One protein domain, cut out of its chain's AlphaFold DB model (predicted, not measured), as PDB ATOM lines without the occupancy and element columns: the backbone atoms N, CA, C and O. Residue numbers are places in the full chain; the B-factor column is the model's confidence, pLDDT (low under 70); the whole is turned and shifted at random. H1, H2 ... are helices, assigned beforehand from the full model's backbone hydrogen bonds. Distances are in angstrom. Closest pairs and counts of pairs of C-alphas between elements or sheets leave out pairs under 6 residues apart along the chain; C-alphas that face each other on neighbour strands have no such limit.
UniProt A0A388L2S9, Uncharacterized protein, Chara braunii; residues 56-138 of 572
ATOM      1  N   LYS A  56     230.484 245.407 247.130       61.50
ATOM      2  CA  LYS A  56     229.918 245.008 245.832       61.50
ATOM      3  C   LYS A  56     229.877 243.490 245.694       61.50
ATOM      4  O   LYS A  56     230.835 242.874 245.237       61.50
ATOM      5  N   ASN A  57     228.757 242.890 246.089       74.44
ATOM      6  CA  ASN A  57     228.429 241.523 245.698       74.44
ATOM      7  C   ASN A  57     227.697 241.592 244.341       74.44
ATOM      8  O   ASN A  57     226.572 242.090 244.320       74.44
ATOM      9  N   PRO A  58     228.280 241.124 243.219       78.69
ATOM     10  CA  PRO A  58     227.660 241.276 241.897       78.69
ATOM     11  C   PRO A  58     226.301 240.566 241.808       78.69
ATOM     12  O   PRO A  58     225.388 241.063 241.159       78.69
ATOM     13  N   ARG A  59     226.122 239.467 242.555       80.94
ATOM     14  CA  ARG A  59     224.843 238.752 242.663       80.94
ATOM     15  C   ARG A  59     223.779 239.542 243.436       80.94
ATOM     16  O   ARG A  59     222.594 239.314 243.232       80.94
ATOM     17  N   GLN A  60     224.171 240.469 244.316       83.44
ATOM     18  CA  GLN A  60     223.220 241.413 244.913       83.44
ATOM     19  C   GLN A  60     222.811 242.480 243.899       83.44
ATOM     20  O   GLN A  60     221.640 242.827 243.853       83.44
ATOM     21  N   GLU A  61     223.751 242.995 243.098       84.50
ATOM     22  CA  GLU A  61     223.451 244.015 242.085       84.50
ATOM     23  C   GLU A  61     222.487 243.457 241.016       84.50
ATOM     24  O   GLU A  61     221.461 244.081 240.766       84.50
ATOM     25  N   GLU A  62     222.729 242.240 240.511       85.88
ATOM     26  CA  GLU A  62     221.853 241.509 239.574       85.88
ATOM     27  C   GLU A  62     220.423 241.285 240.114       85.88
ATOM     28  O   GLU A  62     219.439 241.484 239.395       85.88
ATOM     29  N   ILE A  63     220.288 240.897 241.389       86.31
ATOM     30  CA  ILE A  63     218.982 240.655 242.027       86.31
ATOM     31  C   ILE A  63     218.258 241.972 242.339       86.31
ATOM     32  O   ILE A  63     217.049 242.058 242.126       86.31
ATOM     33  N   ASP A  64     218.979 243.001 242.797       88.50
ATOM     34  CA  ASP A  64     218.436 244.347 243.009       88.50
ATOM     35  C   ASP A  64     217.844 244.919 241.707       88.50
ATOM     36  O   ASP A  64     216.739 245.463 241.725       88.50
ATOM     37  N   ASP A  65     218.556 244.775 240.584       88.56
ATOM     38  CA  ASP A  65     218.128 245.308 239.286       88.56
ATOM     39  C   ASP A  65     216.951 244.518 238.706       88.56
ATOM     40  O   ASP A  65     215.918 245.112 238.390       88.56
ATOM     41  N   SER A  66     217.023 243.181 238.719       88.88
ATOM     42  CA  SER A  66     215.899 242.303 238.346       88.88
ATOM     43  C   SER A  66     214.637 242.591 239.175       88.88
ATOM     44  O   SER A  66     213.514 242.573 238.667       88.88
ATOM     45  N   CYS A  67     214.803 242.884 240.470       88.94
ATOM     46  CA  CYS A  67     213.704 243.258 241.354       88.94
ATOM     47  C   CYS A  67     213.145 244.654 241.034       88.94
ATOM     48  O   CYS A  67     211.940 244.870 241.166       88.94
ATOM     49  N   CYS A  68     213.989 245.607 240.635       88.94
ATOM     50  CA  CYS A  68     213.542 246.942 240.245       88.94
ATOM     51  C   CYS A  68     212.746 246.903 238.936       88.94
ATOM     52  O   CYS A  68     211.660 247.478 238.863       88.94
ATOM     53  N   GLU A  69     213.247 246.169 237.944       89.50
ATOM     54  CA  GLU A  69     212.588 245.961 236.653       89.50
ATOM     55  C   GLU A  69     211.206 245.326 236.833       89.50
ATOM     56  O   GLU A  69     210.218 245.896 236.373       89.50
ATOM     57  N   PHE A  70     211.098 244.244 237.614       90.31
ATOM     58  CA  PHE A  70     209.812 243.602 237.915       90.31
ATOM     59  C   PHE A  70     208.781 244.566 238.532       90.31
ATOM     60  O   PHE A  70     207.608 244.541 238.151       90.31
ATOM     61  N   PHE A  71     209.196 245.432 239.467       90.75
ATOM     62  CA  PHE A  71     208.299 246.419 240.082       90.75
ATOM     63  C   PHE A  71     207.833 247.488 239.088       90.75
ATOM     64  O   PHE A  71     206.657 247.853 239.108       90.75
ATOM     65  N   VAL A  72     208.733 247.990 238.238       88.06
ATOM     66  CA  VAL A  72     208.433 249.063 237.279       88.06
ATOM     67  C   VAL A  72     207.594 248.545 236.107       88.06
ATOM     68  O   VAL A  72     206.561 249.140 235.807       88.06
ATOM     69  N   GLU A  73     207.964 247.408 235.509       87.94
ATOM     70  CA  GLU A  73     207.235 246.764 234.402       87.94
ATOM     71  C   GLU A  73     205.770 246.480 234.772       87.94
ATOM     72  O   GLU A  73     204.852 246.763 234.004       87.94
ATOM     73  N   ASN A  74     205.540 245.964 235.983       86.31
ATOM     74  CA  ASN A  74     204.212 245.575 236.458       86.31
ATOM     75  C   ASN A  74     203.472 246.723 237.184       86.31
ATOM     76  O   ASN A  74     202.444 246.482 237.822       86.31
ATOM     77  N   ALA A  75     203.995 247.956 237.118       84.94
ATOM     78  CA  ALA A  75     203.470 249.158 237.778       84.94
ATOM     79  C   ALA A  75     203.161 248.972 239.284       84.94
ATOM     80  O   ALA A  75     202.210 249.545 239.827       84.94
ATOM     81  N   ILE A  76     203.956 248.151 239.976       87.31
ATOM     82  CA  ILE A  76     203.737 247.776 241.377       87.31
ATOM     83  C   ILE A  76     204.151 248.946 242.280       87.31
ATOM     84  O   ILE A  76     205.326 249.319 242.301       87.31
ATOM     85  N   PRO A  77     203.248 249.505 243.112       85.44
ATOM     86  CA  PRO A  77     203.619 250.576 244.029       85.44
ATOM     87  C   PRO A  77     204.718 250.109 244.989       85.44
ATOM     88  O   PRO A  77     204.509 249.155 245.739       85.44
ATOM     89  N   PHE A  78     205.855 250.815 245.045       86.62
ATOM     90  CA  PHE A  78     207.033 250.418 245.842       86.62
ATOM     91  C   PHE A  78     206.722 250.085 247.315       86.62
ATOM     92  O   PHE A  78     207.420 249.288 247.938       86.62
ATOM     93  N   ASN A  79     205.645 250.640 247.889       85.75
ATOM     94  CA  ASN A  79     205.149 250.269 249.219       85.75
ATOM     95  C   ASN A  79     204.872 248.757 249.386       85.75
ATOM     96  O   ASN A  79     204.949 248.269 250.512       85.75
ATOM     97  N   ALA A  80     204.615 248.001 248.313       87.19
ATOM     98  CA  ALA A  80     204.485 246.542 248.352       87.19
ATOM     99  C   ALA A  80     205.763 245.840 248.854       87.19
ATOM    100  O   ALA A  80     205.666 244.819 249.539       87.19
ATOM    101  N   ALA A  81     206.946 246.433 248.637       87.56
ATOM    102  CA  ALA A  81     208.217 245.941 249.174       87.56
ATOM    103  C   ALA A  81     208.328 246.061 250.709       87.56
ATOM    104  O   ALA A  81     209.204 245.455 251.316       87.56
ATOM    105  N   LYS A  82     207.424 246.810 251.365       85.94
ATOM    106  CA  LYS A  82     207.284 246.845 252.837       85.94
ATOM    107  C   LYS A  82     206.396 245.715 253.376       85.94
ATOM    108  O   LYS A  82     206.175 245.635 254.584       85.94
ATOM    109  N   SER A  83     205.806 244.884 252.512       89.50
ATOM    110  CA  SER A  83     204.897 243.823 252.947       89.50
ATOM    111  C   SER A  83     205.668 242.614 253.482       89.50
ATOM    112  O   SER A  83     206.587 242.111 252.840       89.50
ATOM    113  N   ARG A  84     205.232 242.076 254.631       87.56
ATOM    114  CA  ARG A  84     205.779 240.830 255.215       87.56
ATOM    115  C   ARG A  84     205.667 239.618 254.279       87.56
ATOM    116  O   ARG A  84     206.350 238.620 254.472       87.56
ATOM    117  N   SER A  85     204.767 239.676 253.299       87.94
ATOM    118  CA  SER A  85     204.641 238.704 252.210       87.94
ATOM    119  C   SER A  85     205.801 238.801 251.221       87.94
ATOM    120  O   SER A  85     206.386 237.775 250.894       87.94
ATOM    121  N   PHE A  86     206.161 240.016 250.793       88.69
ATOM    122  CA  PHE A  86     207.298 240.241 249.902       88.69
ATOM    123  C   PHE A  86     208.621 239.917 250.604       88.69
ATOM    124  O   PHE A  86     209.394 239.119 250.097       88.69
ATOM    125  N   GLU A  87     208.816 240.415 251.827       85.19
ATOM    126  CA  GLU A  87     209.975 240.103 252.678       85.19
ATOM    127  C   GLU A  87     210.221 238.586 252.798       85.19
ATOM    128  O   GLU A  87     211.330 238.106 252.563       85.19
ATOM    129  N   LYS A  88     209.170 237.804 253.089       87.19
ATOM    130  CA  LYS A  88     209.245 236.333 253.141       87.19
ATOM    131  C   LYS A  88     209.536 235.688 251.789       87.19
ATOM    132  O   LYS A  88     210.251 234.692 251.757       87.19
ATOM    133  N   PHE A  89     208.979 236.219 250.702       89.06
ATOM    134  CA  PHE A  89     209.246 235.742 249.347       89.06
ATOM    135  C   PHE A  89     210.725 235.940 248.986       89.06
ATOM    136  O   PHE A  89     211.402 234.966 248.673       89.06
ATOM    137  N   THR A  90     211.266 237.151 249.146       85.56
ATOM    138  CA  THR A  90     212.675 237.449 248.845       85.56
ATOM    139  C   THR A  90     213.633 236.627 249.716       85.56
ATOM    140  O   THR A  90     214.605 236.074 249.208       85.56
ATOM    141  N   LEU A  91     213.337 236.462 251.014       83.75
ATOM    142  CA  LEU A  91     214.119 235.594 251.905       83.75
ATOM    143  C   LEU A  91     214.075 234.114 251.482       83.75
ATOM    144  O   LEU A  91     215.098 233.434 251.552       83.75
ATOM    145  N   ALA A  92     212.930 233.615 251.006       83.69
ATOM    146  CA  ALA A  92     212.823 232.257 250.472       83.69
ATOM    147  C   ALA A  92     213.617 232.080 249.163       83.69
ATOM    148  O   ALA A  92     214.219 231.027 248.965       83.69
ATOM    149  N   CYS A  93     213.678 233.107 248.307       82.88
ATOM    150  CA  CYS A  93     214.483 233.100 247.081       82.88
ATOM    151  C   CYS A  93     216.001 233.065 247.340       82.88
ATOM    152  O   CYS A  93     216.734 232.490 246.536       82.88
ATOM    153  N   TYR A  94     216.489 233.637 248.449       81.25
ATOM    154  CA  TYR A  94     217.908 233.540 248.823       81.25
ATOM    155  C   TYR A  94     218.296 232.186 249.429       81.25
ATOM    156  O   TYR A  94     219.440 231.756 249.273       81.25
ATOM    157  N   GLY A  95     217.363 231.517 250.110       76.19
ATOM    158  CA  GLY A  95     217.615 230.248 250.791       76.19
ATOM    159  C   GLY A  95     218.582 230.362 251.985       76.19
ATOM    160  O   GLY A  95     218.818 231.457 252.504       76.19
ATOM    161  N   PRO A  96     219.136 229.230 252.465       71.69
ATOM    162  CA  PRO A  96     220.104 229.218 253.559       71.69
ATOM    163  C   PRO A  96     221.419 229.872 253.119       71.69
ATOM    164  O   PRO A  96     222.142 229.332 252.282       71.69
ATOM    165  N   GLN A  97     221.739 231.031 253.690       67.69
ATOM    166  CA  GLN A  97     222.978 231.737 253.372       67.69
ATOM    167  C   GLN A  97     224.125 231.306 254.300       67.69
ATOM    168  O   GLN A  97     223.915 231.187 255.510       67.69
ATOM    169  N   PRO A  98     225.346 231.092 253.774       64.56
ATOM    170  CA  PRO A  98     226.523 230.868 254.604       64.56
ATOM    171  C   PRO A  98     226.899 232.145 255.369       64.56
ATOM    172  O   PRO A  98     226.589 233.254 254.935       64.56
ATOM    173  N   ALA A  99     227.672 231.999 256.450       59.50
ATOM    174  CA  ALA A  99     228.308 233.108 257.170       59.50
ATOM    175  C   ALA A  99     229.494 233.718 256.378       59.50
ATOM    176  O   ALA A  99     230.609 233.846 256.879       59.50
ATOM    177  N   ALA A 100     229.266 234.033 255.103       60.31
ATOM    178  CA  ALA A 100     230.224 234.687 254.222       60.31
ATOM    179  C   ALA A 100     230.273 236.200 254.489       60.31
ATOM    180  O   ALA A 100     229.316 236.788 254.987       60.31
ATOM    181  N   SER A 101     231.361 236.855 254.074       57.03
ATOM    182  CA  SER A 101     231.571 238.298 254.287       57.03
ATOM    183  C   SER A 101     230.521 239.212 253.625       57.03
ATOM    184  O   SER A 101     230.492 240.404 253.932       57.03
ATOM    185  N   HIS A 102     229.698 238.689 252.708       64.06
ATOM    186  CA  HIS A 102     228.742 239.451 251.890       64.06
ATOM    187  C   HIS A 102     227.381 238.734 251.788       64.06
ATOM    188  O   HIS A 102     227.061 238.196 250.722       64.06
ATOM    189  N   PRO A 103     226.580 238.689 252.869       70.62
ATOM    190  CA  PRO A 103     225.221 238.158 252.800       70.62
ATOM    191  C   PRO A 103     224.370 238.969 251.811       70.62
ATOM    192  O   PRO A 103     224.464 240.195 251.756       70.62
ATOM    193  N   LEU A 104     223.529 238.278 251.043       78.38
ATOM    194  CA  LEU A 104     222.499 238.883 250.202       78.38
ATOM    195  C   LEU A 104     221.389 239.459 251.092       78.38
ATOM    196  O   LEU A 104     220.944 238.814 252.046       78.38
ATOM    197  N   VAL A 105     220.930 240.663 250.772       79.38
ATOM    198  CA  VAL A 105     219.966 241.445 251.558       79.38
ATOM    199  C   VAL A 105     218.668 241.600 250.756       79.38
ATOM    200  O   VAL A 105     218.731 241.852 249.553       79.38
ATOM    201  N   PRO A 106     217.470 241.463 251.355       79.12
ATOM    202  CA  PRO A 106     216.216 241.715 250.642       79.12
ATOM    203  C   PRO A 106     216.159 243.127 250.054       79.12
ATOM    204  O   PRO A 106     216.327 244.113 250.777       79.12
ATOM    205  N   THR A 107     215.908 243.222 248.746       82.50
ATOM    206  CA  THR A 107     215.837 244.488 248.009       82.50
ATOM    207  C   THR A 107     214.694 245.351 248.550       82.50
ATOM    208  O   THR A 107     213.512 245.102 248.317       82.50
ATOM    209  N   GLY A 108     215.054 246.339 249.369       81.56
ATOM    210  CA  GLY A 108     214.101 247.097 250.173       81.56
ATOM    211  C   GLY A 108     213.440 248.272 249.448       81.56
ATOM    212  O   GLY A 108     213.898 248.757 248.415       81.56
ATOM    213  N   TYR A 109     212.408 248.826 250.089       85.38
ATOM    214  CA  TYR A 109     211.680 250.016 249.630       85.38
ATOM    215  C   TYR A 109     212.568 251.230 249.296       85.38
ATOM    216  O   TYR A 109     212.300 251.934 248.326       85.38
ATOM    217  N   ASN A 110     213.595 251.508 250.110       85.94
ATOM    218  CA  ASN A 110     214.470 252.669 249.908       85.94
ATOM    219  C   ASN A 110     215.437 252.495 248.718       85.94
ATOM    220  O   ASN A 110     215.527 253.435 247.934       85.94
ATOM    221  N   PRO A 111     216.104 251.336 248.526       84.69
ATOM    222  CA  PRO A 111     216.780 251.015 247.268       84.69
ATOM    223  C   PRO A 111     215.885 251.176 246.031       84.69
ATOM    224  O   PRO A 111     216.258 251.914 245.121       84.69
ATOM    225  N   LEU A 112     214.696 250.553 246.028       86.25
ATOM    226  CA  LEU A 112     213.796 250.522 244.864       86.25
ATOM    227  C   LEU A 112     213.366 251.913 244.384       86.25
ATOM    228  O   LEU A 112     213.354 252.161 243.191       86.25
ATOM    229  N   ARG A 113     213.035 252.829 245.302       82.50
ATOM    230  CA  ARG A 113     212.500 254.165 244.963       82.50
ATOM    231  C   ARG A 113     213.556 255.248 244.678       82.50
ATOM    232  O   ARG A 113     213.175 256.397 244.473       82.50
ATOM    233  N   CYS A 114     214.840 254.921 244.818       87.25
ATOM    234  CA  CYS A 114     215.977 255.824 244.605       87.25
ATOM    235  C   CYS A 114     217.023 255.075 243.771       87.25
ATOM    236  O   CYS A 114     216.717 254.745 242.634       87.25
ATOM    237  N   ARG A 115     218.184 254.714 244.346       87.69
ATOM    238  CA  ARG A 115     219.363 254.115 243.676       87.69
ATOM    239  C   ARG A 115     219.061 253.129 242.541       87.69
ATOM    240  O   ARG A 115     219.823 253.079 241.581       87.69
ATOM    241  N   LEU A 116     218.033 252.292 242.679       85.31
ATOM    242  CA  LEU A 116     217.657 251.312 241.659       85.31
ATOM    243  C   LEU A 116     216.810 251.921 240.539       85.31
ATOM    244  O   LEU A 116     217.133 251.701 239.378       85.31
ATOM    245  N   LEU A 117     215.808 252.740 240.866       86.38
ATOM    246  CA  LEU A 117     215.043 253.511 239.885       86.38
ATOM    247  C   LEU A 117     215.939 254.494 239.120       86.38
ATOM    248  O   LEU A 117     215.851 254.553 237.900       86.38
ATOM    249  N   ASP A 118     216.843 255.193 239.815       84.38
ATOM    250  CA  ASP A 118     217.813 256.116 239.215       84.38
ATOM    251  C   ASP A 118     218.722 255.370 238.217       84.38
ATOM    252  O   ASP A 118     218.917 255.795 237.080       84.38
ATOM    253  N   ARG A 119     219.241 254.198 238.614       86.75
ATOM    254  CA  ARG A 119     220.127 253.365 237.784       86.75
ATOM    255  C   ARG A 119     219.405 252.715 236.600       86.75
ATOM    256  O   ARG A 119     219.970 252.669 235.510       86.75
ATOM    257  N   LEU A 120     218.170 252.250 236.794       86.44
ATOM    258  CA  LEU A 120     217.322 251.720 235.727       86.44
ATOM    259  C   LEU A 120     216.955 252.820 234.724       86.44
ATOM    260  O   LEU A 120     217.068 252.606 233.522       86.44
ATOM    261  N   ASN A 121     216.585 254.010 235.207       84.44
ATOM    262  CA  ASN A 121     216.313 255.172 234.366       84.44
ATOM    263  C   ASN A 121     217.534 255.545 233.514       84.44
ATOM    264  O   ASN A 121     217.390 255.721 232.311       84.44
ATOM    265  N   ASN A 122     218.731 255.608 234.105       85.06
ATOM    266  CA  ASN A 122     219.945 255.946 233.360       85.06
ATOM    267  C   ASN A 122     220.261 254.901 232.276       85.06
ATOM    268  O   ASN A 122     220.496 255.281 231.133       85.06
ATOM    269  N   ARG A 123     220.159 253.595 232.582       84.31
ATOM    270  CA  ARG A 123     220.318 252.526 231.575       84.31
ATOM    271  C   ARG A 123     219.306 252.663 230.431       84.31
ATOM    272  O   ARG A 123     219.668 252.536 229.266       84.31
ATOM    273  N   LEU A 124     218.044 252.953 230.751       82.44
ATOM    274  CA  LEU A 124     217.001 253.164 229.744       82.44
ATOM    275  C   LEU A 124     217.225 254.445 228.922       82.44
ATOM    276  O   LEU A 124     216.887 254.454 227.745       82.44
ATOM    277  N   GLN A 125     217.825 255.492 229.495       79.00
ATOM    278  CA  GLN A 125     218.213 256.709 228.769       79.00
ATOM    279  C   GLN A 125     219.430 256.490 227.856       79.00
ATOM    280  O   GLN A 125     219.471 257.059 226.769       79.00
ATOM    281  N   GLU A 126     220.390 255.646 228.244       80.81
ATOM    282  CA  GLU A 126     221.500 255.216 227.378       80.81
ATOM    283  C   GLU A 126     220.984 254.383 226.187       80.81
ATOM    284  O   GLU A 126     221.338 254.649 225.036       80.81
ATOM    285  N   GLU A 127     220.084 253.426 226.446       76.19
ATOM    286  CA  GLU A 127     219.402 252.636 225.408       76.19
ATOM    287  C   GLU A 127     218.498 253.496 224.510       76.19
ATOM    288  O   GLU A 127     218.417 253.251 223.306       76.19
ATOM    289  N   GLU A 128     217.846 254.523 225.064       69.50
ATOM    290  CA  GLU A 128     217.097 255.508 224.286       69.50
ATOM    291  C   GLU A 128     218.025 256.342 223.399       69.50
ATOM    292  O   GLU A 128     217.729 256.517 222.217       69.50
ATOM    293  N   GLN A 129     219.141 256.853 223.932       72.00
ATOM    294  CA  GLN A 129     220.025 257.767 223.204       72.00
ATOM    295  C   GLN A 129     220.610 257.120 221.944       72.00
ATOM    296  O   GLN A 129     220.609 257.753 220.891       72.00
ATOM    297  N   ALA A 130     220.971 255.835 222.006       69.19
ATOM    298  CA  ALA A 130     221.389 255.074 220.826       69.19
ATOM    299  C   ALA A 130     220.314 255.026 219.717       69.19
ATOM    300  O   ALA A 130     220.647 254.951 218.539       69.19
ATOM    301  N   ILE A 131     219.026 255.095 220.077       66.00
ATOM    302  CA  ILE A 131     217.908 255.162 219.122       66.00
ATOM    303  C   ILE A 131     217.629 256.619 218.703       66.00
ATOM    304  O   ILE A 131     217.214 256.853 217.568       66.00
ATOM    305  N   ARG A 132     217.903 257.610 219.569       65.38
ATOM    306  CA  ARG A 132     217.814 259.040 219.221       65.38
ATOM    307  C   ARG A 132     218.796 259.436 218.123       65.38
ATOM    308  O   ARG A 132     218.440 260.225 217.248       65.38
ATOM    309  N   ASP A 133     220.005 258.883 218.154       67.00
ATOM    310  CA  ASP A 133     221.061 259.199 217.188       67.00
ATOM    311  C   ASP A 133     220.676 258.758 215.755       67.00
ATOM    312  O   ASP A 133     220.915 259.487 214.788       67.00
ATOM    313  N   ASP A 134     219.960 257.634 215.617       63.41
ATOM    314  CA  ASP A 134     219.414 257.127 214.345       63.41
ATOM    315  C   ASP A 134     218.300 258.025 213.747       63.41
ATOM    316  O   ASP A 134     218.053 258.012 212.531       63.41
ATOM    317  N   TRP A 135     217.615 258.847 214.560       65.94
ATOM    318  CA  TRP A 135     216.470 259.650 214.100       65.94
ATOM    319  C   TRP A 135     216.839 260.709 213.059       65.94
ATOM    320  O   TRP A 135     216.003 261.007 212.203       65.94
ATOM    321  N   GLN A 136     218.068 261.242 213.076       58.34
ATOM    322  CA  GLN A 136     218.515 262.239 212.089       58.34
ATOM    323  C   GLN A 136     218.532 261.685 210.653       58.34
ATOM    324  O   GLN A 136     218.405 262.443 209.692       58.34
ATOM    325  N   VAL A 137     218.669 260.364 210.501       55.38
ATOM    326  CA  VAL A 137     218.746 259.676 209.201       55.38
ATOM    327  C   VAL A 137     217.389 259.105 208.777       55.38
ATOM    328  O   VAL A 137     217.104 259.001 207.582       55.38
ATOM    329  N   ILE A 138     216.551 258.714 209.742       60.25
ATOM    330  CA  ILE A 138     215.326 257.935 209.498       60.25
ATOM    331  C   ILE A 138     214.047 258.788 209.563       60.25
ATOM    332  O   ILE A 138     213.109 258.531 208.804       60.25
TER     333      ILE A 138
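This is residues 56 to 138 of the 572 residues of an uncharacterized protein of Chara braunii (UniProt A0A388L2S9). A small body of H1 to H3 and H4's beginning has one long arm, H4's residues 121 to 138. The printed part has 83 residues and four named helices, class all helix. It is loose, radius of gyration of the C-alphas 16.0 A, spanning 55 by 28 by 18 A.

H1, residues 58 to 73, touches H4, residues 109 to 138, about perpendicular at 74 degrees, closest at C-alphas 68 and 112, 5.8 A. H2, residues 78 to 82, touches H4, closest at C-alphas 81 and 109, 5.4 A. H3, residues 84 to 94, touches no helix. Every O i to N i+4 pair is within hydrogen-bond range in H1 and H3, 18 of 26 in H4, 0 of 1 in H2, where 2 of 2 O i to N i+3 pairs are.

H1 begins at C-alpha 58 (227.660, 241.276, 241.897); H4, 41.1 A, ends at C-alpha 138 (215.326, 257.935, 209.498).

The printed part has no cut, one long link, residues 95 to 108, and 17 residues under pLDDT 70.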